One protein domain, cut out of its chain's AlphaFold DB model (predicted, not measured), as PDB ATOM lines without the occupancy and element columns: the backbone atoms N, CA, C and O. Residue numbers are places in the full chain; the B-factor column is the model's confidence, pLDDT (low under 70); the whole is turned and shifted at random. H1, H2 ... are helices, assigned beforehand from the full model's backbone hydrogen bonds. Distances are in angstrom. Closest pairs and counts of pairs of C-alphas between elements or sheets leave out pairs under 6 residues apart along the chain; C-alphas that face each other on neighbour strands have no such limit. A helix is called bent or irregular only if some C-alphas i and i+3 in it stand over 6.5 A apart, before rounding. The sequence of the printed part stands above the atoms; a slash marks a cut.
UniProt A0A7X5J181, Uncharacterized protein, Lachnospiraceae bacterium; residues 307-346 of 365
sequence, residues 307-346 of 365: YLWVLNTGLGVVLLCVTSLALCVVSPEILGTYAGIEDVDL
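AT A GLANCE: This is residues 307 to 346 of the 365 residues of an uncharacterized protein of Lachnospiraceae bacterium (UniProt A0A7X5J181). A long, kinked helix, H1, makes most of the length, with its residues 307 to 326 sticking out free as an arm. Past residue 329 of H1 the backbone turns a corner into a short helix, H2, and the tail after it, residues 340 to 346, folds back along H2 to make a small head. The printed part has 40 residues with two named helices, H1 then H2, and no named strand; its class is all helix. The whole is extended, with a radius of gyration of the C-alphas of 14.5 A and spans of 43 by 17 by 14 A.

IN THESE COORDINATES: H1 is residues 307 to 329, 30.6 A from first to last C-alpha, and begins with C-alpha 307 at (-28.265, -28.873, -35.463). It has a kink of 47 degrees near residue 314, and is only just irregular: C-alphas 313 and 316 are 6.9 A apart. H2 is residues 332 to 339, 10.2 A long, and ends with C-alpha 339 at (1.175, -40.726, -21.126). The last printed C-alpha, that of Leu 346, is at (0.297, -50.006, -12.052).

HOW THE PARTS SIT: A tight link of two residues, Val 330 and Ser 331, joins H1 to H2. The two helices are apart, with no C-alpha of the one within 8 A of the other. Along H1 y falls from -28.873 at C-alpha 307 to -51.371 at C-alpha 329, while along H2 it rises from -50.376 at C-alpha 332 to -40.726 at C-alpha 339. In H2 every O i to N i+4 pair is within hydrogen-bond range; in H1, 17 of 19 are.

THE WHOLE: The two C-alphas farthest apart, those of Tyr 307 and Asp 343, are 43.6 A apart. The printed part has no cut and no long link between its helices. The mean pLDDT of the printed part is 72.9, and residues 332 to 346 are under 70.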
ATOM      1  N   TYR A 307     -29.674 -28.491 -35.336       77.75
ATOM      2  CA  TYR A 307     -28.265 -28.873 -35.463       77.75
ATOM      3  C   TYR A 307     -27.430 -28.449 -34.242       77.75
ATOM      4  O   TYR A 307     -26.724 -29.272 -33.665       77.75
ATOM      5  N   LEU A 308     -27.547 -27.185 -33.808       75.75
ATOM      6  CA  LEU A 308     -26.780 -26.651 -32.674       75.75
ATOM      7  C   LEU A 308     -27.133 -27.344 -31.354       75.75
ATOM      8  O   LEU A 308     -26.265 -27.532 -30.506       75.75
ATOM      9  N   TRP A 309     -28.396 -27.740 -31.187       78.50
ATOM     10  CA  TRP A 309     -28.860 -28.382 -29.960       78.50
ATOM     11  C   TRP A 309     -28.316 -29.807 -29.831       78.50
ATOM     12  O   TRP A 309     -27.800 -30.178 -28.775       78.50
ATOM     13  N   VAL A 310     -28.347 -30.580 -30.924       81.56
ATOM     14  CA  VAL A 310     -27.745 -31.922 -30.964       81.56
ATOM     15  C   VAL A 310     -26.227 -31.845 -30.850       81.56
ATOM     16  O   VAL A 310     -25.638 -32.640 -30.132       81.56
ATOM     17  N   LEU A 311     -25.582 -30.873 -31.499       84.12
ATOM     18  CA  LEU A 311     -24.139 -30.675 -31.376       84.12
ATOM     19  C   LEU A 311     -23.737 -30.416 -29.915       84.12
ATOM     20  O   LEU A 311     -22.858 -31.096 -29.398       84.12
ATOM     21  N   ASN A 312     -24.399 -29.476 -29.235       84.44
ATOM     22  CA  ASN A 312     -24.042 -29.105 -27.863       84.44
ATOM     23  C   ASN A 312     -24.309 -30.225 -26.843       84.44
ATOM     24  O   ASN A 312     -23.548 -30.363 -25.892       84.44
ATOM     25  N   THR A 313     -25.366 -31.024 -27.026       84.38
ATOM     26  CA  THR A 313     -25.709 -32.126 -26.102       84.38
ATOM     27  C   THR A 313     -25.009 -33.441 -26.450       84.38
ATOM     28  O   THR A 313     -24.687 -34.225 -25.564       84.38
ATOM     29  N   GLY A 314     -24.757 -33.687 -27.734       82.19
ATOM     30  CA  GLY A 314     -24.238 -34.951 -28.246       82.19
ATOM     31  C   GLY A 314     -22.721 -34.999 -28.394       82.19
ATOM     32  O   GLY A 314     -22.160 -36.084 -28.299       82.19
ATOM     33  N   LEU A 315     -22.030 -33.868 -28.595       84.31
ATOM     34  CA  LEU A 315     -20.585 -33.869 -28.865       84.31
ATOM     35  C   LEU A 315     -19.776 -34.541 -27.751       84.31
ATOM     36  O   LEU A 315     -18.932 -35.379 -28.048       84.31
ATOM     37  N   GLY A 316     -20.064 -34.229 -26.484       84.81
ATOM     38  CA  GLY A 316     -19.377 -34.855 -25.352       84.81
ATOM     39  C   GLY A 316     -19.628 -36.361 -25.276       84.81
ATOM     40  O   GLY A 316     -18.689 -37.134 -25.126       84.81
ATOM     41  N   VAL A 317     -20.882 -36.786 -25.458       88.31
ATOM     42  CA  VAL A 317     -21.267 -38.206 -25.423       88.31
ATOM     43  C   VAL A 317     -20.606 -38.983 -26.561       88.31
ATOM     44  O   VAL A 317     -20.033 -40.041 -26.329       88.31
ATOM     45  N   VAL A 318     -20.627 -38.443 -27.783       86.25
ATOM     46  CA  VAL A 318     -19.996 -39.074 -28.951       86.25
ATOM     47  C   VAL A 318     -18.487 -39.181 -28.755       86.25
ATOM     48  O   VAL A 318     -17.932 -40.249 -28.996       86.25
ATOM     49  N   LEU A 319     -17.827 -38.116 -28.287       84.94
ATOM     50  CA  LEU A 319     -16.392 -38.152 -28.001       84.94
ATOM     51  C   LEU A 319     -16.058 -39.210 -26.947       84.94
ATOM     52  O   LEU A 319     -15.151 -39.994 -27.186       84.94
ATOM     53  N   LEU A 320     -16.815 -39.287 -25.847       87.94
ATOM     54  CA  LEU A 320     -16.620 -40.298 -24.800       87.94
ATOM     55  C   LEU A 320     -16.815 -41.729 -25.312       87.94
ATOM     56  O   LEU A 320     -16.039 -42.618 -24.972       87.94
ATOM     57  N   CYS A 321     -17.826 -41.971 -26.147       87.81
ATOM     58  CA  CYS A 321     -18.023 -43.286 -26.755       87.81
ATOM     59  C   CYS A 321     -16.863 -43.651 -27.688       87.81
ATOM     60  O   CYS A 321     -16.357 -44.767 -27.627       87.81
ATOM     61  N   VAL A 322     -16.426 -42.717 -28.539       85.38
ATOM     62  CA  VAL A 322     -15.315 -42.949 -29.471       85.38
ATOM     63  C   VAL A 322     -14.008 -43.181 -28.718       85.38
ATOM     64  O   VAL A 322     -13.279 -44.104 -29.066       85.38
ATOM     65  N   THR A 323     -13.713 -42.399 -27.676       83.31
ATOM     66  CA  THR A 323     -12.511 -42.606 -26.858       83.31
ATOM     67  C   THR A 323     -12.578 -43.919 -26.093       83.31
ATOM     68  O   THR A 323     -11.594 -44.647 -26.085       83.31
ATOM     69  N   SER A 324     -13.729 -44.280 -25.521       87.94
ATOM     70  CA  SER A 324     -13.913 -45.575 -24.858       87.94
ATOM     71  C   SER A 324     -13.679 -46.745 -25.814       87.94
ATOM     72  O   SER A 324     -12.986 -47.686 -25.450       87.94
ATOM     73  N   LEU A 325     -14.210 -46.681 -27.039       87.62
ATOM     74  CA  LEU A 325     -13.976 -47.707 -28.059       87.62
ATOM     75  C   LEU A 325     -12.511 -47.745 -28.504       87.62
ATOM     76  O   LEU A 325     -11.961 -48.824 -28.693       87.62
ATOM     77  N   ALA A 326     -11.870 -46.582 -28.649       82.62
ATOM     78  CA  ALA A 326     -10.454 -46.505 -28.984       82.62
ATOM     79  C   ALA A 326      -9.586 -47.154 -27.895       82.62
ATOM     80  O   ALA A 326      -8.694 -47.928 -28.222       82.62
ATOM     81  N   LEU A 327      -9.888 -46.921 -26.614       82.75
ATOM     82  CA  LEU A 327      -9.184 -47.548 -25.491       82.75
ATOM     83  C   LEU A 327      -9.332 -49.077 -25.466       82.75
ATOM     84  O   LEU A 327      -8.430 -49.752 -24.992       82.75
ATOM     85  N   CYS A 328     -10.421 -49.639 -25.999       84.12
ATOM     86  CA  CYS A 328     -10.566 -51.094 -26.126       84.12
ATOM     87  C   CYS A 328      -9.662 -51.706 -27.211       84.12
ATOM     88  O   CYS A 328      -9.408 -52.906 -27.177       84.12
ATOM     89  N   VAL A 329      -9.228 -50.910 -28.193       81.75
ATOM     90  CA  VAL A 329      -8.418 -51.371 -29.335       81.75
ATOM     91  C   VAL A 329      -6.935 -51.032 -29.151       81.75
ATOM     92  O   VAL A 329      -6.076 -51.720 -29.695       81.75
ATOM     93  N   VAL A 330      -6.621 -49.974 -28.401       78.25
ATOM     94  CA  VAL A 330      -5.247 -49.524 -28.156       78.25
ATOM     95  C   VAL A 330      -4.647 -50.282 -26.971       78.25
ATOM     96  O   VAL A 330      -5.191 -50.258 -25.871       78.25
ATOM     97  N   SER A 331      -3.494 -50.919 -27.187       72.19
ATOM     98  CA  SER A 331      -2.747 -51.631 -26.146       72.19
ATOM     99  C   SER A 331      -2.349 -50.694 -24.989       72.19
ATOM    100  O   SER A 331      -1.948 -49.554 -25.252       72.19
ATOM    101  N   PRO A 332      -2.355 -51.159 -23.724       67.56
ATOM    102  CA  PRO A 332      -1.891 -50.376 -22.571       67.56
ATOM    103  C   PRO A 332      -0.466 -49.828 -22.739       67.56
ATOM    104  O   PRO A 332      -0.179 -48.711 -22.326       67.56
ATOM    105  N   GLU A 333       0.405 -50.576 -23.417       65.56
ATOM    106  CA  GLU A 333       1.791 -50.199 -23.732       65.56
ATOM    107  C   GLU A 333       1.879 -48.926 -24.588       65.56
ATOM    108  O   GLU A 333       2.693 -48.040 -24.323       65.56
ATOM    109  N   ILE A 334       0.988 -48.802 -25.578       66.75
ATOM    110  CA  ILE A 334       0.885 -47.636 -26.466       66.75
ATOM    111  C   ILE A 334       0.365 -46.425 -25.675       66.75
ATOM    112  O   ILE A 334       0.806 -45.294 -25.876       66.75
ATOM    113  N   LEU A 335      -0.558 -46.652 -24.736       61.25
ATOM    114  CA  LEU A 335      -1.067 -45.607 -23.845       61.25
ATOM    115  C   LEU A 335      -0.000 -45.132 -22.850       61.25
ATOM    116  O   LEU A 335       0.106 -43.928 -22.629       61.25
ATOM    117  N   GLY A 336       0.814 -46.043 -22.310       58.38
ATOM    118  CA  GLY A 336       1.959 -45.719 -21.453       58.38
ATOM    119  C   GLY A 336       2.978 -44.825 -22.159       58.38
ATOM    120  O   GLY A 336       3.413 -43.818 -21.598       58.38
ATOM    121  N   THR A 337       3.248 -45.100 -23.440       62.53
ATOM    122  CA  THR A 337       4.133 -44.258 -24.263       62.53
ATOM    123  C   THR A 337       3.557 -42.861 -24.512       62.53
ATOM    124  O   THR A 337       4.299 -41.883 -24.459       62.53
ATOM    125  N   TYR A 338       2.244 -42.725 -24.742       58.59
ATOM    126  CA  TYR A 338       1.606 -41.407 -24.902       58.59
ATOM    127  C   TYR A 338       1.443 -40.635 -23.583       58.59
ATOM    128  O   TYR A 338       1.426 -39.404 -23.604       58.59
ATOM    129  N   ALA A 339       1.312 -41.329 -22.451       55.12
ATOM    130  CA  ALA A 339       1.175 -40.726 -21.126       55.12
ATOM    131  C   ALA A 339       2.525 -40.376 -20.469       55.12
ATOM    132  O   ALA A 339       2.536 -39.671 -19.462       55.12
ATOM    133  N   GLY A 340       3.646 -40.845 -21.031       48.44
ATOM    134  CA  GLY A 340       4.978 -40.665 -20.448       48.44
ATOM    135  C   GLY A 340       5.175 -41.457 -19.152       48.44
ATOM    136  O   GLY A 340       5.898 -41.004 -18.269       48.44
ATOM    137  N   ILE A 341       4.493 -42.599 -19.015       49.81
ATOM    138  CA  ILE A 341       4.551 -43.474 -17.840       49.81
ATOM    139  C   ILE A 341       5.261 -44.760 -18.269       49.81
ATOM    140  O   ILE A 341       4.719 -45.524 -19.066       49.81
ATOM    141  N   GLU A 342       6.477 -44.974 -17.760       51.88
ATOM    142  CA  GLU A 342       7.308 -46.149 -18.077       51.88
ATOM    143  C   GLU A 342       6.784 -47.450 -17.436       51.88
ATOM    144  O   GLU A 342       7.074 -48.525 -17.948       51.88
ATOM    145  N   ASP A 343       5.931 -47.367 -16.405       47.28
ATOM    146  CA  ASP A 343       5.331 -48.528 -15.727       47.28
ATOM    147  C   ASP A 343       3.814 -48.622 -15.955       47.28
ATOM    148  O   ASP A 343       2.995 -48.002 -15.271       47.28
ATOM    149  N   VAL A 344       3.428 -49.444 -16.929       49.44
ATOM    150  CA  VAL A 344       2.030 -49.676 -17.332       49.44
ATOM    151  C   VAL A 344       1.310 -50.671 -16.398       49.44
ATOM    152  O   VAL A 344       0.081 -50.656 -16.298       49.44
ATOM    153  N   ASP A 345       2.056 -51.462 -15.621       48.97
ATOM    154  CA  ASP A 345       1.523 -52.508 -14.728       48.97
ATOM    155  C   ASP A 345       0.809 -51.968 -13.470       48.97
ATOM    156  O   ASP A 345       0.065 -52.678 -12.785       48.97
ATOM    157  N   LEU A 346       0.971 -50.677 -13.170       45.53
ATOM    158  CA  LEU A 346       0.297 -50.006 -12.052       45.53
ATOM    159  C   LEU A 346      -1.111 -49.496 -12.394       45.53
ATOM    160  O   LEU A 346      -1.874 -49.143 -11.492       45.53
TER     161      LEU A 346